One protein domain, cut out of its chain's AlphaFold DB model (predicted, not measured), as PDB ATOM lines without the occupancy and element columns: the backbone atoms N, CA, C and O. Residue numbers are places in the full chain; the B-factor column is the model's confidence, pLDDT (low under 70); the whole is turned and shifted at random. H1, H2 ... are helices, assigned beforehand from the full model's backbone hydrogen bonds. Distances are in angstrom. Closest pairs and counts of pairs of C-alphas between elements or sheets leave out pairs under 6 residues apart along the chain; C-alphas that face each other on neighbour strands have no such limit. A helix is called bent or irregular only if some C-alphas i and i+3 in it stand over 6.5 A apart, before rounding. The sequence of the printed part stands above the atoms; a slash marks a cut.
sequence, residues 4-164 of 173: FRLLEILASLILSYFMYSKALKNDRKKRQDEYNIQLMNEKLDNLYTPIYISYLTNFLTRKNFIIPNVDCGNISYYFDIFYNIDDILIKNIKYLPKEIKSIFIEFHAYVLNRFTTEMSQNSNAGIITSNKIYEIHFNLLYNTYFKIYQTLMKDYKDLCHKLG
ATOM      1  N   PHE A   4      17.666 -24.317 -55.230       84.75
ATOM      2  CA  PHE A   4      18.059 -25.569 -54.577       84.75
ATOM      3  C   PHE A   4      18.709 -25.372 -53.201       84.75
ATOM      4  O   PHE A   4      18.344 -26.067 -52.258       84.75
ATOM      5  N   ARG A   5      19.593 -24.376 -53.037       83.56
ATOM      6  CA  ARG A   5      20.190 -24.062 -51.724       83.56
ATOM      7  C   ARG A   5      19.144 -23.554 -50.736       83.56
ATOM      8  O   ARG A   5      19.217 -23.833 -49.545       83.56
ATOM      9  N   LEU A   6      18.163 -22.800 -51.231       85.81
ATOM     10  CA  LEU A   6      17.063 -22.289 -50.416       85.81
ATOM     11  C   LEU A   6      16.145 -23.437 -49.954       85.81
ATOM     12  O   LEU A   6      15.718 -23.455 -48.799       85.81
ATOM     13  N   LEU A   7      15.923 -24.432 -50.819       88.38
ATOM     14  CA  LEU A   7      15.185 -25.658 -50.505       88.38
ATOM     15  C   LEU A   7      15.903 -26.528 -49.455       88.38
ATOM     16  O   LEU A   7      15.263 -26.998 -48.519       88.38
ATOM     17  N   GLU A   8      17.222 -26.710 -49.570       87.12
ATOM     18  CA  GLU A   8      18.035 -27.465 -48.598       87.12
ATOM     19  C   GLU A   8      18.011 -26.836 -47.198       87.12
ATOM     20  O   GLU A   8      17.851 -27.533 -46.188       87.12
ATOM     21  N   ILE A   9      18.117 -25.504 -47.130       88.81
ATOM     22  CA  ILE A   9      18.027 -24.754 -45.870       88.81
ATOM     23  C   ILE A   9      16.625 -24.904 -45.264       88.81
ATOM     24  O   ILE A   9      16.498 -25.216 -44.077       88.81
ATOM     25  N   LEU A  10      15.569 -24.740 -46.069       91.12
ATOM     26  CA  LEU A  10      14.186 -24.908 -45.613       91.12
ATOM     27  C   LEU A  10      13.909 -26.330 -45.115       91.12
ATOM     28  O   LEU A  10      13.322 -26.493 -44.046       91.12
ATOM     29  N   ALA A  11      14.362 -27.355 -45.837       90.94
ATOM     30  CA  ALA A  11      14.199 -28.749 -45.433       90.94
ATOM     31  C   ALA A  11      14.878 -29.028 -44.081       90.94
ATOM     32  O   ALA A  11      14.279 -29.645 -43.197       90.94
ATOM     33  N   SER A  12      16.093 -28.506 -43.887       90.31
ATOM     34  CA  SER A  12      16.844 -28.641 -42.633       90.31
ATOM     35  C   SER A  12      16.152 -27.937 -41.460       90.31
ATOM     36  O   SER A  12      16.083 -28.485 -40.355       90.31
ATOM     37  N   LEU A  13      15.582 -26.751 -41.693       93.25
ATOM     38  CA  LEU A  13      14.807 -26.012 -40.692       93.25
ATOM     39  C   LEU A  13      13.508 -26.738 -40.318       93.25
ATOM     40  O   LEU A  13      13.204 -26.871 -39.132       93.25
ATOM     41  N   ILE A  14      12.773 -27.260 -41.306       92.94
ATOM     42  CA  ILE A  14      11.539 -28.031 -41.085       92.94
ATOM     43  C   ILE A  14      11.837 -29.296 -40.274       92.94
ATOM     44  O   ILE A  14      11.139 -29.579 -39.297       92.94
ATOM     45  N   LEU A  15      12.897 -30.030 -40.629       93.56
ATOM     46  CA  LEU A  15      13.319 -31.222 -39.896       93.56
ATOM     47  C   LEU A  15      13.714 -30.882 -38.452       93.56
ATOM     48  O   LEU A  15      13.275 -31.554 -37.517       93.56
ATOM     49  N   SER A  16      14.485 -29.811 -38.258       93.56
ATOM     50  CA  SER A  16      14.900 -29.349 -36.928       93.56
ATOM     51  C   SER A  16      13.695 -28.974 -36.061       93.56
ATOM     52  O   SER A  16      13.595 -29.410 -34.912       93.56
ATOM     53  N   TYR A  17      12.730 -28.239 -36.621       94.81
ATOM     54  CA  TYR A  17      11.490 -27.877 -35.933       94.81
ATOM     55  C   TYR A  17      10.638 -29.102 -35.573       94.81
ATOM     56  O   TYR A  17      10.100 -29.189 -34.463       94.81
ATOM     57  N   PHE A  18      10.531 -30.073 -36.484       95.31
ATOM     58  CA  PHE A  18       9.812 -31.320 -36.234       95.31
ATOM     59  C   PHE A  18      10.448 -32.119 -35.087       95.31
ATOM     60  O   PHE A  18       9.745 -32.543 -34.164       95.31
ATOM     61  N   MET A  19      11.776 -32.272 -35.103       95.25
ATOM     62  CA  MET A  19      12.518 -32.974 -34.053       95.25
ATOM     63  C   MET A  19      12.389 -32.269 -32.700       95.25
ATOM     64  O   MET A  19      12.087 -32.925 -31.702       95.25
ATOM     65  N   TYR A  20      12.510 -30.940 -32.674       94.88
ATOM     66  CA  TYR A  20      12.293 -30.131 -31.472       94.88
ATOM     67  C   TYR A  20      10.873 -30.296 -30.913       94.88
ATOM     68  O   TYR A  20      10.688 -30.563 -29.724       94.88
ATOM     69  N   SER A  21       9.856 -30.230 -31.775       93.19
ATOM     70  CA  SER A  21       8.453 -30.411 -31.382       93.19
ATOM     71  C   SER A  21       8.185 -31.806 -30.812       93.19
ATOM     72  O   SER A  21       7.443 -31.955 -29.836       93.19
ATOM     73  N   LYS A  22       8.795 -32.844 -31.395       94.62
ATOM     74  CA  LYS A  22       8.700 -34.223 -30.901       94.62
ATOM     75  C   LYS A  22       9.398 -34.381 -29.548       94.62
ATOM     76  O   LYS A  22       8.818 -34.986 -28.647       94.62
ATOM     77  N   ALA A  23      10.588 -33.799 -29.390       94.56
ATOM     78  CA  ALA A  23      11.328 -33.802 -28.131       94.56
ATOM     79  C   ALA A  23      10.534 -33.114 -27.011       94.56
ATOM     80  O   ALA A  23      10.346 -33.705 -25.952       94.56
ATOM     81  N   LEU A  24       9.961 -31.933 -27.276       95.25
ATOM     82  CA  LEU A  24       9.101 -31.223 -26.324       95.25
ATOM     83  C   LEU A  24       7.876 -32.040 -25.899       95.25
ATOM     84  O   LEU A  24       7.535 -32.071 -24.717       95.25
ATOM     85  N   LYS A  25       7.190 -32.697 -26.844       95.12
ATOM     86  CA  LYS A  25       6.039 -33.558 -26.523       95.12
ATOM     87  C   LYS A  25       6.449 -34.731 -25.635       95.12
ATOM     88  O   LYS A  25       5.743 -35.037 -24.677       95.12
ATOM     89  N   ASN A  26       7.580 -35.362 -25.943       94.94
ATOM     90  CA  ASN A  26       8.092 -36.478 -25.157       94.94
ATOM     91  C   ASN A  26       8.501 -36.040 -23.744       94.94
ATOM     92  O   ASN A  26       8.159 -36.704 -22.773       94.94
ATOM     93  N   ASP A  27       9.160 -34.890 -23.622       95.31
ATOM     94  CA  ASP A  27       9.580 -34.328 -22.339       95.31
ATOM     95  C   ASP A  27       8.386 -33.931 -21.451       95.31
ATOM     96  O   ASP A  27       8.369 -34.201 -20.250       95.31
ATOM     97  N   ARG A  28       7.325 -33.367 -22.044       94.88
ATOM     98  CA  ARG A  28       6.060 -33.120 -21.330       94.88
ATOM     99  C   ARG A  28       5.424 -34.415 -20.834       94.88
ATOM    100  O   ARG A  28       4.981 -34.464 -19.692       94.88
ATOM    101  N   LYS A  29       5.390 -35.452 -21.677       95.62
ATOM    102  CA  LYS A  29       4.855 -36.764 -21.294       95.62
ATOM    103  C   LYS A  29       5.657 -37.365 -20.139       95.62
ATOM    104  O   LYS A  29       5.064 -37.761 -19.147       95.62
ATOM    105  N   LYS A  30       6.988 -37.339 -20.231       95.06
ATOM    106  CA  LYS A  30       7.884 -37.831 -19.181       95.06
ATOM    107  C   LYS A  30       7.634 -37.129 -17.842       95.06
ATOM    108  O   LYS A  30       7.439 -37.806 -16.842       95.06
ATOM    109  N   ARG A  31       7.562 -35.792 -17.830       95.75
ATOM    110  CA  ARG A  31       7.255 -35.026 -16.607       95.75
ATOM    111  C   ARG A  31       5.881 -35.356 -16.032       95.75
ATOM    112  O   ARG A  31       5.727 -35.422 -14.817       95.75
ATOM    113  N   GLN A  32       4.884 -35.570 -16.890       95.50
ATOM    114  CA  GLN A  32       3.559 -35.990 -16.442       95.50
ATOM    115  C   GLN A  32       3.596 -37.383 -15.804       95.50
ATOM    116  O   GLN A  32       2.967 -37.594 -14.770       95.50
ATOM    117  N   ASP A  33       4.335 -38.318 -16.399       94.00
ATOM    118  CA  ASP A  33       4.494 -39.673 -15.873       94.00
ATOM    119  C   ASP A  33       5.235 -39.658 -14.521       94.00
ATOM    120  O   ASP A  33       4.779 -40.290 -13.570       94.00
ATOM    121  N   GLU A  34       6.304 -38.862 -14.393       95.25
ATOM    122  CA  GLU A  34       7.031 -38.645 -13.129       95.25
ATOM    123  C   GLU A  34       6.120 -38.063 -12.038       95.25
ATOM    124  O   GLU A  34       6.072 -38.587 -10.923       95.25
ATOM    125  N   TYR A  35       5.338 -37.031 -12.370       96.00
ATOM    126  CA  TYR A  35       4.359 -36.447 -11.453       96.00
ATOM    127  C   TYR A  35       3.294 -37.466 -11.022       96.00
ATOM    128  O   TYR A  35       2.953 -37.555  -9.842       96.00
ATOM    129  N   ASN A  36       2.784 -38.270 -11.959       94.75
ATOM    130  CA  ASN A  36       1.793 -39.299 -11.661       94.75
ATOM    131  C   ASN A  36       2.356 -40.362 -10.704       94.75
ATOM    132  O   ASN A  36       1.653 -40.776  -9.782       94.75
ATOM    133  N   ILE A  37       3.610 -40.789 -10.896       94.69
ATOM    134  CA  ILE A  37       4.294 -41.731  -9.996       94.69
ATOM    135  C   ILE A  37       4.464 -41.118  -8.606       94.69
ATOM    136  O   ILE A  37       4.128 -41.766  -7.614       94.69
ATOM    137  N   GLN A  38       4.908 -39.861  -8.522       96.00
ATOM    138  CA  GLN A  38       5.046 -39.158  -7.246       96.00
ATOM    139  C   GLN A  38       3.709 -39.078  -6.499       96.00
ATOM    140  O   GLN A  38       3.648 -39.391  -5.311       96.00
ATOM    141  N   LEU A  39       2.628 -38.731  -7.200       95.50
ATOM    142  CA  LEU A  39       1.287 -38.677  -6.624       95.50
ATOM    143  C   LEU A  39       0.791 -40.059  -6.172       95.50
ATOM    144  O   LEU A  39       0.118 -40.169  -5.147       95.50
ATOM    145  N   MET A  40       1.092 -41.120  -6.927       95.50
ATOM    146  CA  MET A  40       0.749 -42.489  -6.531       95.50
ATOM    147  C   MET A  40       1.496 -42.906  -5.260       95.50
ATOM    148  O   MET A  40       0.857 -43.430  -4.350       95.50
ATOM    149  N   ASN A  41       2.792 -42.603  -5.157       94.88
ATOM    150  CA  ASN A  41       3.576 -42.849  -3.943       94.88
ATOM    151  C   ASN A  41       3.038 -42.049  -2.749       94.88
ATOM    152  O   ASN A  41       2.806 -42.619  -1.692       94.88
ATOM    153  N   GLU A  42       2.716 -40.764  -2.930       95.94
ATOM    154  CA  GLU A  42       2.147 -39.940  -1.853       95.94
ATOM    155  C   GLU A  42       0.833 -40.528  -1.313       95.94
ATOM    156  O   GLU A  42       0.615 -40.572  -0.102       95.94
ATOM    157  N   LYS A  43      -0.045 -41.020  -2.197       95.69
ATOM    158  CA  LYS A  43      -1.273 -41.714  -1.782       95.69
ATOM    159  C   LYS A  43      -0.973 -43.030  -1.064       95.69
ATOM    160  O   LYS A  43      -1.663 -43.371  -0.102       95.69
ATOM    161  N   LEU A  44       0.008 -43.789  -1.549       94.94
ATOM    162  CA  LEU A  44       0.409 -45.058  -0.949       94.94
ATOM    163  C   LEU A  44       0.911 -44.850   0.483       94.94
ATOM    164  O   LEU A  44       0.447 -45.547   1.385       94.94
ATOM    165  N   ASP A  45       1.782 -43.867   0.690       93.88
ATOM    166  CA  ASP A  45       2.443 -43.608   1.970       93.88
ATOM    167  C   ASP A  45       1.506 -42.957   2.989       93.88
ATOM    168  O   ASP A  45       1.488 -43.349   4.154       93.88
ATOM    169  N   ASN A  46       0.691 -41.992   2.554       94.94
ATOM    170  CA  ASN A  46      -0.086 -41.170   3.483       94.94
ATOM    171  C   ASN A  46      -1.506 -41.680   3.731       94.94
ATOM    172  O   ASN A  46      -2.089 -41.346   4.760       94.94
ATOM    173  N   LEU A  47      -2.081 -42.456   2.804       94.81
ATOM    174  CA  LEU A  47      -3.473 -42.910   2.886       94.81
ATOM    175  C   LEU A  47      -3.574 -44.434   2.960       94.81
ATOM    176  O   LEU A  47      -4.107 -44.971   3.930       94.81
ATOM    177  N   TYR A  48      -3.093 -45.142   1.938       94.00
ATOM    178  CA  TYR A  48      -3.414 -46.564   1.790       94.00
ATOM    179  C   TYR A  48      -2.629 -47.464   2.746       94.00
ATOM    180  O   TYR A  48      -3.233 -48.303   3.416       94.00
ATOM    181  N   THR A  49      -1.311 -47.281   2.849       92.19
ATOM    182  CA  THR A  49      -0.456 -48.096   3.724       92.19
ATOM    183  C   THR A  49      -0.830 -47.930   5.202       92.19
ATOM    184  O   THR A  49      -1.031 -48.951   5.862       92.19
ATOM    185  N   PRO A  50      -1.027 -46.707   5.737       91.81
ATOM    186  CA  PRO A  50      -1.435 -46.529   7.131       91.81
ATOM    187  C   PRO A  50      -2.794 -47.165   7.449       91.81
ATOM    188  O   PRO A  50      -2.926 -47.859   8.458       91.81
ATOM    189  N   ILE A  51      -3.794 -47.002   6.571       90.19
ATOM    190  CA  ILE A  51      -5.121 -47.620   6.750       90.19
ATOM    191  C   ILE A  51      -5.028 -49.146   6.688       90.19
ATOM    192  O   ILE A  51      -5.649 -49.836   7.498       90.19
ATOM    193  N   TYR A  52      -4.236 -49.682   5.760       89.50
ATOM    194  CA  TYR A  52      -3.997 -51.116   5.651       89.50
ATOM    195  C   TYR A  52      -3.343 -51.687   6.911       89.50
ATOM    196  O   TYR A  52      -3.846 -52.663   7.468       89.50
ATOM    197  N   ILE A  53      -2.275 -51.055   7.403       86.81
ATOM    198  CA  ILE A  53      -1.593 -51.469   8.634       86.81
ATOM    199  C   ILE A  53      -2.550 -51.391   9.823       86.81
ATOM    200  O   ILE A  53      -2.639 -52.357  10.581       86.81
ATOM    201  N   SER A  54      -3.302 -50.295   9.968       83.19
ATOM    202  CA  SER A  54      -4.284 -50.142  11.046       83.19
ATOM    203  C   SER A  54      -5.329 -51.261  11.008       83.19
ATOM    204  O   SER A  54      -5.612 -51.892  12.025       83.19
ATOM    205  N   TYR A  55      -5.833 -51.610   9.822       80.62
ATOM    206  CA  TYR A  55      -6.784 -52.709   9.689       80.62
ATOM    207  C   TYR A  55      -6.170 -54.079  10.030       80.62
ATOM    208  O   TYR A  55      -6.773 -54.876  10.754       80.62
ATOM    209  N   LEU A  56      -4.964 -54.375   9.541       77.56
ATOM    210  CA  LEU A  56      -4.301 -55.649   9.824       77.56
ATOM    211  C   LEU A  56      -3.981 -55.823  11.312       77.56
ATOM    212  O   LEU A  56      -4.224 -56.889  11.876       77.56
ATOM    213  N   THR A  57      -3.419 -54.787  11.931       73.19
ATOM    214  CA  THR A  57      -2.908 -54.843  13.309       73.19
ATOM    215  C   THR A  57      -4.015 -54.777  14.347       73.19
ATOM    216  O   THR A  57      -3.894 -55.419  15.390       73.19
ATOM    217  N   ASN A  58      -5.105 -54.066  14.045       68.56
ATOM    218  CA  ASN A  58      -6.119 -53.733  15.038       68.56
ATOM    219  C   ASN A  58      -7.496 -54.353  14.753       68.56
ATOM    220  O   ASN A  58      -8.191 -54.756  15.686       68.56
ATOM    221  N   PHE A  59      -7.901 -54.451  13.481       66.12
ATOM    222  CA  PHE A  59      -9.213 -54.992  13.097       66.12
ATOM    223  C   PHE A  59      -9.198 -56.513  12.916       66.12
ATOM    224  O   PHE A  59     -10.099 -57.197  13.400       66.12
ATOM    225  N   LEU A  60      -8.200 -57.071  12.218       61.97
ATOM    226  CA  LEU A  60      -8.157 -58.517  11.946       61.97
ATOM    227  C   LEU A  60      -7.840 -59.350  13.186       61.97
ATOM    228  O   LEU A  60      -8.506 -60.356  13.423       61.97
ATOM    229  N   THR A  61      -6.875 -58.917  13.993       56.56
ATOM    230  CA  THR A  61      -6.524 -59.534  15.285       56.56
ATOM    231  C   THR A  61      -7.709 -59.593  16.253       56.56
ATOM    232  O   THR A  61      -7.736 -60.451  17.132       56.56
ATOM    233  N   ARG A  62      -8.720 -58.732  16.073       57.56
ATOM    234  CA  ARG A  62      -9.868 -58.596  16.982       57.56
ATOM    235  C   ARG A  62     -11.218 -58.960  16.365       57.56
ATOM    236  O   ARG A  62     -12.232 -58.853  17.046       57.56
ATOM    237  N   LYS A  63     -11.251 -59.493  15.137       52.12
ATOM    238  CA  LYS A  63     -12.473 -60.034  14.502       52.12
ATOM    239  C   LYS A  63     -13.110 -61.193  15.300       52.12
ATOM    240  O   LYS A  63     -14.261 -61.535  15.061       52.12
ATOM    241  N   ASN A  64     -12.366 -61.759  16.254       45.72
ATOM    242  CA  ASN A  64     -12.803 -62.818  17.167       45.72
ATOM    243  C   ASN A  64     -13.173 -62.311  18.579       45.72
ATOM    244  O   ASN A  64     -13.463 -63.128  19.449       45.72
ATOM    245  N   PHE A  65     -13.139 -60.999  18.841       42.41
ATOM    246  CA  PHE A  65     -13.462 -60.447  20.158       42.41
ATOM    247  C   PHE A  65     -14.964 -60.157  20.262       42.41
ATOM    248  O   PHE A  65     -15.473 -59.186  19.707       42.41
ATOM    249  N   ILE A  66     -15.672 -61.017  20.990       47.69
ATOM    250  CA  ILE A  66     -16.980 -60.704  21.571       47.69
ATOM    251  C   ILE A  66     -16.708 -59.622  22.615       47.69
ATOM    252  O   ILE A  66     -15.854 -59.862  23.462       47.69
ATOM    253  N   ILE A  67     -17.374 -58.458  22.563       50.47
ATOM    254  CA  ILE A  67     -17.328 -57.473  23.659       50.47
ATOM    255  C   ILE A  67     -17.817 -58.219  24.906       50.47
ATOM    256  O   ILE A  67     -19.013 -58.508  24.995       50.47
ATOM    257  N   PRO A  68     -16.944 -58.616  25.850       44.31
ATOM    258  CA  PRO A  68     -17.420 -59.241  27.064       44.31
ATOM    259  C   PRO A  68     -18.136 -58.129  27.824       44.31
ATOM    260  O   PRO A  68     -17.585 -57.037  27.963       44.31
ATOM    261  N   ASN A  69     -19.347 -58.394  28.311       46.09
ATOM    262  CA  ASN A  69     -20.209 -57.462  29.056       46.09
ATOM    263  C   ASN A  69     -19.583 -56.870  30.352       46.09
ATOM    264  O   ASN A  69     -20.321 -56.410  31.219       46.09
ATOM    265  N   VAL A  70     -18.258 -56.910  30.544       43.50
ATOM    266  CA  VAL A  70     -17.590 -56.635  31.825       43.50
ATOM    267  C   VAL A  70     -16.347 -55.729  31.724       43.50
ATOM    268  O   VAL A  70     -16.018 -55.097  32.719       43.50
ATOM    269  N   ASP A  71     -15.704 -55.537  30.563       42.84
ATOM    270  CA  ASP A  71     -14.480 -54.707  30.480       42.84
ATOM    271  C   ASP A  71     -14.691 -53.372  29.748       42.84
ATOM    272  O   ASP A  71     -14.184 -53.124  28.652       42.84
ATOM    273  N   CYS A  72     -15.382 -52.443  30.415       46.94
ATOM    274  CA  CYS A  72     -15.466 -51.035  29.998       46.94
ATOM    275  C   CYS A  72     -14.087 -50.336  29.910       46.94
ATOM    276  O   CYS A  72     -13.990 -49.258  29.328       46.94
ATOM    277  N   GLY A  73     -13.015 -50.934  30.450       48.00
ATOM    278  CA  GLY A  73     -11.658 -50.374  30.434       48.00
ATOM    279  C   GLY A  73     -10.927 -50.442  29.085       48.00
ATOM    280  O   GLY A  73      -9.946 -49.730  28.908       48.00
ATOM    281  N   ASN A  74     -11.391 -51.258  28.129       52.56
ATOM    282  CA  ASN A  74     -10.700 -51.489  26.845       52.56
ATOM    283  C   ASN A  74     -11.482 -50.961  25.623       52.56
ATOM    284  O   ASN A  74     -11.076 -51.162  24.479       52.56
ATOM    285  N   ILE A  75     -12.618 -50.287  25.851       56.44
ATOM    286  CA  ILE A  75     -13.430 -49.650  24.801       56.44
ATOM    287  C   ILE A  75     -12.720 -48.418  24.218       56.44
ATOM    288  O   ILE A  75     -12.821 -48.173  23.016       56.44
ATOM    289  N   SER A  76     -11.963 -47.679  25.038       60.31
ATOM    290  CA  SER A  76     -11.168 -46.514  24.613       60.31
ATOM    291  C   SER A  76     -10.252 -46.846  23.438       60.31
ATOM    292  O   SER A  76     -10.275 -46.158  22.427       60.31
ATOM    293  N   TYR A  77      -9.563 -47.985  23.511       61.25
ATOM    294  CA  TYR A  77      -8.668 -48.455  22.460       61.25
ATOM    295  C   TYR A  77      -9.375 -48.670  21.107       61.25
ATOM    296  O   TYR A  77      -8.779 -48.448  20.056       61.25
ATOM    297  N   TYR A  78     -10.650 -49.081  21.098       62.22
ATOM    298  CA  TYR A  78     -11.410 -49.191  19.848       62.22
ATOM    299  C   TYR A  78     -11.700 -47.820  19.253       62.22
ATOM    300  O   TYR A  78     -11.477 -47.620  18.061       62.22
ATOM    301  N   PHE A  79     -12.139 -46.872  20.079       71.12
ATOM    302  CA  PHE A  79     -12.340 -45.493  19.643       71.12
ATOM    303  C   PHE A  79     -11.042 -44.849  19.153       71.12
ATOM    304  O   PHE A  79     -11.085 -44.155  18.141       71.12
ATOM    305  N   ASP A  80      -9.897 -45.159  19.761       73.06
ATOM    306  CA  ASP A  80      -8.589 -44.676  19.304       73.06
ATOM    307  C   ASP A  80      -8.254 -45.173  17.888       73.06
ATOM    308  O   ASP A  80      -7.725 -44.422  17.070       73.06
ATOM    309  N   ILE A  81      -8.590 -46.422  17.546       73.75
ATOM    310  CA  ILE A  81      -8.382 -46.954  16.187       73.75
ATOM    311  C   ILE A  81      -9.254 -46.215  15.171       73.75
ATOM    312  O   ILE A  81      -8.760 -45.835  14.108       73.75
ATOM    313  N   PHE A  82     -10.537 -46.018  15.485       78.81
ATOM    314  CA  PHE A  82     -11.457 -45.282  14.616       78.81
ATOM    315  C   PHE A  82     -11.010 -43.827  14.446       78.81
ATOM    316  O   PHE A  82     -10.912 -43.354  13.316       78.81
ATOM    317  N   TYR A  83     -10.612 -43.177  15.539       82.75
ATOM    318  CA  TYR A  83     -10.068 -41.821  15.545       82.75
ATOM    319  C   TYR A  83      -8.799 -41.695  14.693       82.75
ATOM    320  O   TYR A  83      -8.670 -40.774  13.890       82.75
ATOM    321  N   ASN A  84      -7.877 -42.653  14.804       84.38
ATOM    322  CA  ASN A  84      -6.669 -42.671  13.981       84.38
ATOM    323  C   ASN A  84      -6.998 -42.832  12.491       84.38
ATOM    324  O   ASN A  84      -6.358 -42.207  11.645       84.38
ATOM    325  N   ILE A  85      -8.000 -43.652  12.149       87.38
ATOM    326  CA  ILE A  85      -8.467 -43.762  10.762       87.38
ATOM    327  C   ILE A  85      -9.091 -42.437  10.304       87.38
ATOM    328  O   ILE A  85      -8.784 -41.996   9.198       87.38
ATOM    329  N   ASP A  86      -9.895 -41.772  11.136       89.81
ATOM    330  CA  ASP A  86     -10.479 -40.463  10.811       89.81
ATOM    331  C   ASP A  86      -9.415 -39.411  10.536       89.81
ATOM    332  O   ASP A  86      -9.499 -38.708   9.529       89.81
ATOM    333  N   ASP A  87      -8.386 -39.334  11.377       91.75
ATOM    334  CA  ASP A  87      -7.280 -38.397  11.199       91.75
ATOM    335  C   ASP A  87      -6.561 -38.626   9.858       91.75
ATOM    336  O   ASP A  87      -6.328 -37.677   9.100       91.75
ATOM    337  N   ILE A  88      -6.302 -39.890   9.494       92.88
ATOM    338  CA  ILE A  88      -5.725 -40.239   8.188       92.88
ATOM    339  C   ILE A  88      -6.663 -39.817   7.047       92.88
ATOM    340  O   ILE A  88      -6.210 -39.205   6.073       92.88
ATOM    341  N   LEU A  89      -7.959 -40.125   7.144       92.81
ATOM    342  CA  LEU A  89      -8.947 -39.796   6.113       92.81
ATOM    343  C   LEU A  89      -9.083 -38.277   5.923       92.81
ATOM    344  O   LEU A  89      -9.094 -37.803   4.786       92.81
ATOM    345  N   ILE A  90      -9.133 -37.509   7.012       92.62
ATOM    346  CA  ILE A  90      -9.263 -36.047   6.997       92.62
ATOM    347  C   ILE A  90      -8.016 -35.403   6.383       92.62
ATOM    348  O   ILE A  90      -8.138 -34.607   5.447       92.62
ATOM    349  N   LYS A  91      -6.812 -35.790   6.830       95.25
ATOM    350  CA  LYS A  91      -5.543 -35.273   6.278       95.25
ATOM    351  C   LYS A  91      -5.392 -35.566   4.785       95.25
ATOM    352  O   LYS A  91      -4.794 -34.779   4.051       95.25
ATOM    353  N   ASN A  92      -5.987 -36.664   4.316       94.94
ATOM    354  CA  ASN A  92      -5.910 -37.117   2.929       94.94
ATOM    355  C   ASN A  92      -7.213 -36.926   2.141       94.94
ATOM    356  O   ASN A  92      -7.385 -37.530   1.078       94.94
ATOM    357  N   ILE A  93      -8.121 -36.052   2.590       92.69
ATOM    358  CA  ILE A  93      -9.457 -35.907   1.992       92.69
ATOM    359  C   ILE A  93      -9.413 -35.572   0.494       92.69
ATOM    360  O   ILE A  93     -10.273 -36.007  -0.273       92.69
ATOM    361  N   LYS A  94      -8.382 -34.859   0.022       92.50
ATOM    362  CA  LYS A  94      -8.177 -34.565  -1.410       92.50
ATOM    363  C   LYS A  94      -8.005 -35.824  -2.271       92.50
ATOM    364  O   LYS A  94      -8.360 -35.799  -3.447       92.50
ATOM    365  N   TYR A  95      -7.523 -36.919  -1.689       91.19
ATOM    366  CA  TYR A  95      -7.257 -38.183  -2.373       91.19
ATOM    367  C   TYR A  95      -8.391 -39.197  -2.266       91.19
ATOM    368  O   TYR A  95      -8.391 -40.171  -3.017       91.19
ATOM    369  N   LEU A  96      -9.365 -38.962  -1.383       92.44
ATOM    370  CA  LEU A  96     -10.445 -39.911  -1.154       92.44
ATOM    371  C   LEU A  96     -11.407 -39.998  -2.351       92.44
ATOM    372  O   LEU A  96     -11.808 -38.961  -2.900       92.44
ATOM    373  N   PRO A  97     -11.858 -41.213  -2.708       90.88
ATOM    374  CA  PRO A  97     -12.966 -41.397  -3.635       90.88
ATOM    375  C   PRO A  97     -14.222 -40.664  -3.155       90.88
ATOM    376  O   PRO A  97     -14.483 -40.565  -1.954       90.88
ATOM    377  N   LYS A  98     -15.045 -40.189  -4.099       91.56
ATOM    378  CA  LYS A  98     -16.312 -39.504  -3.783       91.56
ATOM    379  C   LYS A  98     -17.220 -40.359  -2.894       91.56
ATOM    380  O   LYS A  98     -17.827 -39.829  -1.972       91.56
ATOM    381  N   GLU A  99     -17.269 -41.665  -3.147       91.50
ATOM    382  CA  GLU A  99     -18.040 -42.618  -2.343       91.50
ATOM    383  C   GLU A  99     -17.603 -42.613  -0.871       91.50
ATOM    384  O   GLU A  99     -18.446 -42.494   0.012       91.50
ATOM    385  N   ILE A 100     -16.292 -42.654  -0.602       91.44
ATOM    386  CA  ILE A 100     -15.761 -42.622   0.768       91.44
ATOM    387  C   ILE A 100     -16.108 -41.309   1.460       91.44
ATOM    388  O   ILE A 100     -16.540 -41.330   2.607       91.44
ATOM    389  N   LYS A 101     -15.973 -40.172   0.765       92.31
ATOM    390  CA  LYS A 101     -16.365 -38.866   1.319       92.31
ATOM    391  C   LYS A 101     -17.838 -38.848   1.722       92.31
ATOM    392  O   LYS A 101     -18.154 -38.353   2.796       92.31
ATOM    393  N   SER A 102     -18.709 -39.406   0.878       91.19
ATOM    394  CA  SER A 102     -20.146 -39.515   1.160       91.19
ATOM    395  C   SER A 102     -20.394 -40.353   2.409       91.19
ATOM    396  O   SER A 102     -20.990 -39.859   3.358       91.19
ATOM    397  N   ILE A 103     -19.844 -41.575   2.447       89.31
ATOM    398  CA  ILE A 103     -19.980 -42.494   3.588       89.31
ATOM    399  C   ILE A 103     -19.499 -41.825   4.877       89.31
ATOM    400  O   ILE A 103     -20.180 -41.889   5.895       89.31
ATOM    401  N   PHE A 104     -18.342 -41.164   4.826       88.00
ATOM    402  CA  PHE A 104     -17.746 -40.499   5.976       88.00
ATOM    403  C   PHE A 104     -18.646 -39.383   6.519       88.00
ATOM    404  O   PHE A 104     -18.932 -39.354   7.714       88.00
ATOM    405  N   ILE A 105     -19.135 -38.497   5.648       88.56
ATOM    406  CA  ILE A 105     -20.002 -37.375   6.036       88.56
ATOM    407  C   ILE A 105     -21.353 -37.879   6.553       88.56
ATOM    408  O   ILE A 105     -21.800 -37.449   7.615       88.56
ATOM    409  N   GLU A 106     -21.993 -38.799   5.826       88.81
ATOM    410  CA  GLU A 106     -23.293 -39.371   6.195       88.81
ATOM    411  C   GLU A 106     -23.230 -40.072   7.552       88.81
ATOM    412  O   GLU A 106     -24.104 -39.871   8.396       88.81
ATOM    413  N   PHE A 107     -22.170 -40.846   7.789       86.31
ATOM    414  CA  PHE A 107     -21.961 -41.538   9.053       86.31
ATOM    415  C   PHE A 107     -21.797 -40.564  10.221       86.31
ATOM    416  O   PHE A 107     -22.488 -40.696  11.228       86.31
ATOM    417  N   HIS A 108     -20.930 -39.558  10.085       85.25
ATOM    418  CA  HIS A 108     -20.698 -38.591  11.157       85.25
ATOM    419  C   HIS A 108     -21.944 -37.744  11.447       85.25
ATOM    420  O   HIS A 108     -22.254 -37.488  12.610       85.25
ATOM    421  N   ALA A 109     -22.707 -37.371  10.414       85.69
ATOM    422  CA  ALA A 109     -23.990 -36.694  10.584       85.69
ATOM    423  C   ALA A 109     -25.019 -37.585  11.300       85.69
ATOM    424  O   ALA A 109     -25.724 -37.123  12.200       85.69
ATOM    425  N   TYR A 110     -25.088 -38.870  10.939       83.69
ATOM    426  CA  TYR A 110     -25.956 -39.844  11.598       83.69
ATOM    427  C   TYR A 110     -25.601 -40.012  13.078       83.69
ATOM    428  O   TYR A 110     -26.482 -39.919  13.932       83.69
ATOM    429  N   VAL A 111     -24.317 -40.222  13.382       78.56
ATOM    430  CA  VAL A 111     -23.799 -40.348  14.750       78.56
ATOM    431  C   VAL A 111     -24.166 -39.104  15.556       78.56
ATOM    432  O   VAL A 111     -24.792 -39.229  16.607       78.56
ATOM    433  N   LEU A 112     -23.888 -37.905  15.038       79.31
ATOM    434  CA  LEU A 112     -24.204 -36.650  15.720       79.31
ATOM    435  C   LEU A 112     -25.704 -36.518  16.035       79.31
ATOM    436  O   LEU A 112     -26.074 -36.224  17.173       79.31
ATOM    437  N   ASN A 113     -26.574 -36.784  15.057       77.12
ATOM    438  CA  ASN A 113     -28.028 -36.685  15.224       77.12
ATOM    439  C   ASN A 113     -28.584 -37.742  16.186       77.12
ATOM    440  O   ASN A 113     -29.526 -37.480  16.934       77.12
ATOM    441  N   ARG A 114     -28.018 -38.949  16.179       71.75
ATOM    442  CA  ARG A 114     -28.507 -40.055  16.999       71.75
ATOM    443  C   ARG A 114     -28.029 -39.968  18.444       71.75
ATOM    444  O   ARG A 114     -28.833 -40.156  19.349       71.75
ATOM    445  N   PHE A 115     -26.766 -39.606  18.680       67.19
ATOM    446  CA  PHE A 115     -26.264 -39.378  20.039       67.19
ATOM    447  C   PHE A 115     -27.012 -38.236  20.735       67.19
ATOM    448  O   PHE A 115     -27.392 -38.374  21.895       67.19
ATOM    449  N   THR A 116     -27.284 -37.135  20.029       65.25
ATOM    450  CA  THR A 116     -28.020 -35.986  20.591       65.25
ATOM    451  C   THR A 116     -29.478 -36.318  20.934       65.25
ATOM    452  O   THR A 116     -29.996 -35.877  21.963       65.25
ATOM    453  N   THR A 117     -30.144 -37.139  20.120       63.72
ATOM    454  CA  THR A 117     -31.553 -37.520  20.327       63.72
ATOM    455  C   THR A 117     -31.734 -38.672  21.319       63.72
ATOM    456  O   THR A 117     -32.612 -38.598  22.174       63.72
ATOM    457  N   GLU A 118     -30.895 -39.708  21.281       64.25
ATOM    458  CA  GLU A 118     -31.043 -40.882  22.155       64.25
ATOM    459  C   GLU A 118     -30.505 -40.651  23.578       64.25
ATOM    460  O   GLU A 118     -31.074 -41.199  24.524       64.25
ATOM    461  N   MET A 119     -29.460 -39.828  23.780       56.56
ATOM    462  CA  MET A 119     -29.001 -39.494  25.142       56.56
ATOM    463  C   MET A 119     -29.971 -38.572  25.883       56.56
ATOM    464  O   MET A 119     -30.138 -38.717  27.092       56.56
ATOM    465  N   SER A 120     -30.640 -37.652  25.181       53.72
ATOM    466  CA  SER A 120     -31.617 -36.754  25.813       53.72
ATOM    467  C   SER A 120     -32.882 -37.486  26.283       53.72
ATOM    468  O   SER A 120     -33.516 -37.046  27.238       53.72
ATOM    469  N   GLN A 121     -33.218 -38.625  25.666       52.62
ATOM    470  CA  GLN A 121     -34.397 -39.434  26.000       52.62
ATOM    471  C   GLN A 121     -34.122 -40.553  27.020       52.62
ATOM    472  O   GLN A 121     -35.036 -40.973  27.725       52.62
ATOM    473  N   ASN A 122     -32.878 -41.036  27.125       52.91
ATOM    474  CA  ASN A 122     -32.518 -42.185  27.969       52.91
ATOM    475  C   ASN A 122     -31.882 -41.820  29.318       52.91
ATOM    476  O   ASN A 122     -31.405 -42.714  30.016       52.91
ATOM    477  N   SER A 123     -31.918 -40.551  29.736       52.25
ATOM    478  CA  SER A 123     -31.405 -40.114  31.047       52.25
ATOM    479  C   SER A 123     -32.057 -40.827  32.249       52.25
ATOM    480  O   SER A 123     -31.492 -40.795  33.337       52.25
ATOM    481  N   ASN A 124     -33.180 -41.534  32.040       51.41
ATOM    482  CA  ASN A 124     -33.911 -42.309  33.051       51.41
ATOM    483  C   ASN A 124     -34.034 -43.827  32.751       51.41
ATOM    484  O   ASN A 124     -34.768 -44.522  33.455       51.41
ATOM    485  N   ALA A 125     -33.373 -44.372  31.719       51.59
ATOM    486  CA  ALA A 125     -33.501 -45.790  31.344       51.59
ATOM    487  C   ALA A 125     -32.415 -46.671  32.003       51.59
ATOM    488  O   ALA A 125     -31.242 -46.308  32.041       51.59
ATOM    489  N   GLY A 126     -32.797 -47.846  32.524       52.16
ATOM    490  CA  GLY A 126     -31.901 -48.763  33.246       52.16
ATOM    491  C   GLY A 126     -30.756 -49.379  32.414       52.16
ATOM    492  O   GLY A 126     -30.773 -49.381  31.185       52.16
ATOM    493  N   ILE A 127     -29.781 -49.975  33.115       54.22
ATOM    494  CA  ILE A 127     -28.479 -50.489  32.617       54.22
ATOM    495  C   ILE A 127     -28.585 -51.476  31.429       54.22
ATOM    496  O   ILE A 127     -27.690 -51.560  30.593       54.22
ATOM    497  N   ILE A 128     -29.679 -52.233  31.311       50.12
ATOM    498  CA  ILE A 128     -29.860 -53.208  30.218       50.12
ATOM    499  C   ILE A 128     -30.164 -52.499  28.884       50.12
ATOM    500  O   ILE A 128     -29.720 -52.944  27.824       50.12
ATOM    501  N   THR A 129     -30.885 -51.376  28.926       56.25
ATOM    502  CA  THR A 129     -31.246 -50.591  27.738       56.25
ATOM    503  C   THR A 129     -30.028 -49.860  27.173       56.25
ATOM    504  O   THR A 129     -29.870 -49.786  25.955       56.25
ATOM    505  N   SER A 130     -29.126 -49.389  28.041       60.09
ATOM    506  CA  SER A 130     -27.889 -48.725  27.621       60.09
ATOM    507  C   SER A 130     -26.929 -49.689  26.915       60.09
ATOM    508  O   SER A 130     -26.422 -49.350  25.848       60.09
ATOM    509  N   ASN A 131     -26.762 -50.921  27.409       61.59
ATOM    510  CA  ASN A 131     -25.890 -51.924  26.777       61.59
ATOM    511  C   ASN A 131     -26.295 -52.246  25.327       61.59
ATOM    512  O   ASN A 131     -25.444 -52.282  24.440       61.59
ATOM    513  N   LYS A 132     -27.598 -52.405  25.057       66.69
ATOM    514  CA  LYS A 132     -28.099 -52.683  23.700       66.69
ATOM    515  C   LYS A 132     -27.909 -51.495  22.750       66.69
ATOM    516  O   LYS A 132     -27.638 -51.686  21.567       66.69
ATOM    517  N   ILE A 133     -28.036 -50.269  23.260       67.44
ATOM    518  CA  ILE A 133     -27.779 -49.044  22.492       67.44
ATOM    519  C   ILE A 133     -26.294 -48.965  22.112       67.44
ATOM    520  O   ILE A 133     -25.980 -48.768  20.938       67.44
ATOM    521  N   TYR A 134     -25.380 -49.199  23.059       68.38
ATOM    522  CA  TYR A 134     -23.938 -49.209  22.786       68.38
ATOM    523  C   TYR A 134     -23.533 -50.273  21.763       68.38
ATOM    524  O   TYR A 134     -22.753 -49.977  20.859       68.38
ATOM    525  N   GLU A 135     -24.100 -51.477  21.849       71.44
ATOM    526  CA  GLU A 135     -23.849 -52.545  20.878       71.44
ATOM    527  C   GLU A 135     -24.270 -52.137  19.454       71.44
ATOM    528  O   GLU A 135     -23.523 -52.336  18.495       71.44
ATOM    529  N   ILE A 136     -25.441 -51.508  19.303       73.69
ATOM    530  CA  ILE A 136     -25.918 -51.016  18.004       73.69
ATOM    531  C   ILE A 136     -24.971 -49.949  17.440       73.69
ATOM    532  O   ILE A 136     -24.620 -50.011  16.259       73.69
ATOM    533  N   HIS A 137     -24.550 -48.982  18.261       74.06
ATOM    534  CA  HIS A 137     -23.622 -47.926  17.838       74.06
ATOM    535  C   HIS A 137     -22.256 -48.489  17.454       74.06
ATOM    536  O   HIS A 137     -21.706 -48.112  16.420       74.06
ATOM    537  N   PHE A 138     -21.738 -49.445  18.225       75.75
ATOM    538  CA  PHE A 138     -20.474 -50.104  17.920       75.75
ATOM    539  C   PHE A 138     -20.542 -50.907  16.617       75.75
ATOM    540  O   PHE A 138     -19.651 -50.803  15.777       75.75
ATOM    541  N   ASN A 139     -21.623 -51.660  16.396       77.00
ATOM    542  CA  ASN A 139     -21.823 -52.407  15.153       77.00
ATOM    543  C   ASN A 139     -21.922 -51.477  13.936       77.00
ATOM    544  O   ASN A 139     -21.356 -51.766  12.880       77.00
ATOM    545  N   LEU A 140     -22.614 -50.346  14.075       80.19
ATOM    546  CA  LEU A 140     -22.715 -49.328  13.031       80.19
ATOM    547  C   LEU A 140     -21.344 -48.703  12.713       80.19
ATOM    548  O   LEU A 140     -20.992 -48.563  11.537       80.19
ATOM    549  N   LEU A 141     -20.565 -48.379  13.748       80.44
ATOM    550  CA  LEU A 141     -19.194 -47.880  13.639       80.44
ATOM    551  C   LEU A 141     -18.313 -48.902  12.908       80.44
ATOM    552  O   LEU A 141     -17.782 -48.620  11.837       80.44
ATOM    553  N   TYR A 142     -18.261 -50.141  13.397       79.25
ATOM    554  CA  TYR A 142     -17.497 -51.220  12.776       79.25
ATOM    555  C   TYR A 142     -17.852 -51.416  11.294       79.25
ATOM    556  O   TYR A 142     -16.964 -51.433  10.438       79.25
ATOM    557  N   ASN A 143     -19.144 -51.526  10.971       83.88
ATOM    558  CA  ASN A 143     -19.597 -51.781   9.603       83.88
ATOM    559  C   ASN A 143     -19.230 -50.641   8.651       83.88
ATOM    560  O   ASN A 143     -18.826 -50.895   7.513       83.88
ATOM    561  N   THR A 144     -19.322 -49.394   9.115       87.81
ATOM    562  CA  THR A 144     -18.957 -48.223   8.313       87.81
ATOM    563  C   THR A 144     -17.474 -48.229   7.967       87.81
ATOM    564  O   THR A 144     -17.115 -48.152   6.791       87.81
ATOM    565  N   TYR A 145     -16.598 -48.386   8.960       86.12
ATOM    566  CA  TYR A 145     -15.152 -48.365   8.719       86.12
ATOM    567  C   TYR A 145     -14.685 -49.602   7.961       86.12
ATOM    568  O   TYR A 145     -13.769 -49.512   7.144       86.12
ATOM    569  N   PHE A 146     -15.349 -50.742   8.149       85.19
ATOM    570  CA  PHE A 146     -15.093 -51.918   7.334       85.19
ATOM    571  C   PHE A 146     -15.436 -51.671   5.860       85.19
ATOM    572  O   PHE A 146     -14.650 -52.036   4.984       85.19
ATOM    573  N   LYS A 147     -16.553 -50.991   5.571       88.62
ATOM    574  CA  LYS A 147     -16.908 -50.589   4.202       88.62
ATOM    575  C   LYS A 147     -15.889 -49.604   3.622       88.62
ATOM    576  O   LYS A 147     -15.436 -49.804   2.497       88.62
ATOM    577  N   ILE A 148     -15.473 -48.597   4.397       89.81
ATOM    578  CA  ILE A 148     -14.419 -47.650   3.991       89.81
ATOM    579  C   ILE A 148     -13.137 -48.405   3.627       89.81
ATOM    580  O   ILE A 148     -12.578 -48.205   2.547       89.81
ATOM    581  N   TYR A 149     -12.706 -49.320   4.494       89.19
ATOM    582  CA  TYR A 149     -11.535 -50.153   4.265       89.19
ATOM    583  C   TYR A 149     -11.656 -50.984   2.982       89.19
ATOM    584  O   TYR A 149     -10.735 -50.989   2.169       89.19
ATOM    585  N   GLN A 150     -12.787 -51.664   2.762       87.88
ATOM    586  CA  GLN A 150     -12.999 -52.485   1.565       87.88
ATOM    587  C   GLN A 150     -12.883 -51.671   0.274       87.88
ATOM    588  O   GLN A 150     -12.216 -52.111  -0.668       87.88
ATOM    589  N   THR A 151     -13.502 -50.491   0.239       89.94
ATOM    590  CA  THR A 151     -13.445 -49.601  -0.923       89.94
ATOM    591  C   THR A 151     -12.017 -49.111  -1.165       89.94
ATOM    592  O   THR A 151     -11.514 -49.234  -2.280       89.94
ATOM    593  N   LEU A 152     -11.311 -48.658  -0.123       91.81
ATOM    594  CA  LEU A 152      -9.918 -48.212  -0.250       91.81
ATOM    595  C   LEU A 152      -8.962 -49.347  -0.638       91.81
ATOM    596  O   LEU A 152      -8.007 -49.120  -1.375       91.81
ATOM    597  N   MET A 153      -9.222 -50.576  -0.195       91.06
ATOM    598  CA  MET A 153      -8.387 -51.734  -0.516       91.06
ATOM    599  C   MET A 153      -8.449 -52.113  -1.999       91.06
ATOM    600  O   MET A 153      -7.476 -52.632  -2.551       91.06
ATOM    601  N   LYS A 154      -9.580 -51.852  -2.664       90.06
ATOM    602  CA  LYS A 154      -9.702 -52.035  -4.114       90.06
ATOM    603  C   LYS A 154      -8.752 -51.094  -4.856       90.06
ATOM    604  O   LYS A 154      -8.001 -51.551  -5.715       90.06
ATOM    605  N   ASP A 155      -8.746 -49.822  -4.471       91.12
ATOM    606  CA  ASP A 155      -7.876 -48.808  -5.070       91.12
ATOM    607  C   ASP A 155      -6.401 -49.051  -4.726       91.12
ATOM    608  O   ASP A 155      -5.533 -48.910  -5.585       91.12
ATOM    609  N   TYR A 156      -6.111 -49.483  -3.495       93.38
ATOM    610  CA  TYR A 156      -4.748 -49.785  -3.063       93.38
ATOM    611  C   TYR A 156      -4.113 -50.896  -3.907       93.38
ATOM    612  O   TYR A 156      -2.970 -50.771  -4.341       93.38
ATOM    613  N   LYS A 157      -4.865 -51.961  -4.210       92.88
ATOM    614  CA  LYS A 157      -4.392 -53.051  -5.080       92.88
ATOM    615  C   LYS A 157      -4.060 -52.576  -6.489       92.88
ATOM    616  O   LYS A 157      -3.026 -52.965  -7.028       92.88
ATOM    617  N   ASP A 158      -4.928 -51.755  -7.074       92.81
ATOM    618  CA  ASP A 158      -4.696 -51.169  -8.397       92.81
ATOM    619  C   ASP A 158      -3.447 -50.274  -8.397       92.81
ATOM    620  O   ASP A 158      -2.621 -50.342  -9.307       92.81
ATOM    621  N   LEU A 159      -3.260 -49.491  -7.333       93.81
ATOM    622  CA  LEU A 159      -2.107 -48.615  -7.173       93.81
ATOM    623  C   LEU A 159      -0.798 -49.403  -7.003       93.81
ATOM    624  O   LEU A 159       0.179 -49.092  -7.685       93.81
ATOM    625  N   CYS A 160      -0.783 -50.462  -6.185       93.88
ATOM    626  CA  CYS A 160       0.371 -51.361  -6.084       93.88
ATOM    627  C   CYS A 160       0.730 -51.966  -7.446       93.88
ATOM    628  O   CYS A 160       1.893 -51.938  -7.838       93.88
ATOM    629  N   HIS A 161      -0.264 -52.449  -8.198       94.06
ATOM    630  CA  HIS A 161      -0.037 -53.022  -9.524       94.06
ATOM    631  C   HIS A 161       0.585 -52.006 -10.496       94.06
ATOM    632  O   HIS A 161       1.561 -52.326 -11.174       94.06
ATOM    633  N   LYS A 162       0.084 -50.764 -10.519       93.88
ATOM    634  CA  LYS A 162       0.629 -49.676 -11.355       93.88
ATOM    635  C   LYS A 162       2.071 -49.303 -11.008       93.88
ATOM    636  O   LYS A 162       2.808 -48.883 -11.895       93.88
ATOM    637  N   LEU A 163       2.462 -49.455  -9.745       93.19
ATOM    638  CA  LEU A 163       3.819 -49.182  -9.265       93.19
ATOM    639  C   LEU A 163       4.751 -50.405  -9.322       93.19
ATOM    640  O   LEU A 163       5.917 -50.291  -8.959       93.19
ATOM    641  N   GLY A 164       4.265 -51.574  -9.757       92.69
ATOM    642  CA  GLY A 164       5.051 -52.814  -9.745       92.69
ATOM    643  C   GLY A 164       5.321 -53.364  -8.338       92.69
ATOM    644  O   GLY A 164       6.282 -54.105  -8.137       92.69
TER     645      GLY A 164
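What this domain is: This is residues 4 to 164 of the 173 residues of an uncharacterized protein of Fusobacterium nucleatum subsp. vincentii ChDC F8 (UniProt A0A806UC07). H1b, H2 and H4 bundle into a body, H3 packs on H4, and residues 4 to 36 of H1 stick out as a long arm. The printed part has 161 residues with four named helices, all helix. It is extended, 104 by 32 by 18 A, with radius of gyration of the C-alphas 26.8 A.

How they stand to each other: H1, residues 4 to 60, assigned as one helix by its hydrogen bonds, is bent, C-alphas 46 and 49 being 6.9 A apart, into H1a, 4 to 46, and H1b, 49 to 60. H1b and H2, residues 72 to 91, form a hairpin, closest C-alphas Ile 51 and Ile 85, 6.5 A. H1b and H2 are irregular: C-alphas 57 and 60 are 6.6 A apart, 73 and 76 7.0 A. H3, residues 98 to 121, and H4, residues 127 to 162, form a hairpin, closest C-alphas Ile 100 and Ile 148, 6.1 A. O i to N i+4 pairs within hydrogen-bond range are every one in H1a, 7 of 8 in H1b, 13 of 16 in H2, 18 of 20 in H3 and 30 of 32 in H4.

Where its parts are: H1a runs 62.8 A from C-alpha 4 at (18.059, -25.569, -54.577); H4 runs 52.7 A to C-alpha 162 at (0.629, -49.676, -11.355).

The domain as a whole: The printed part has no cut; the link H1 to H2 is long; pLDDT is under 70 at residues 58 to 78 and 115 to 134.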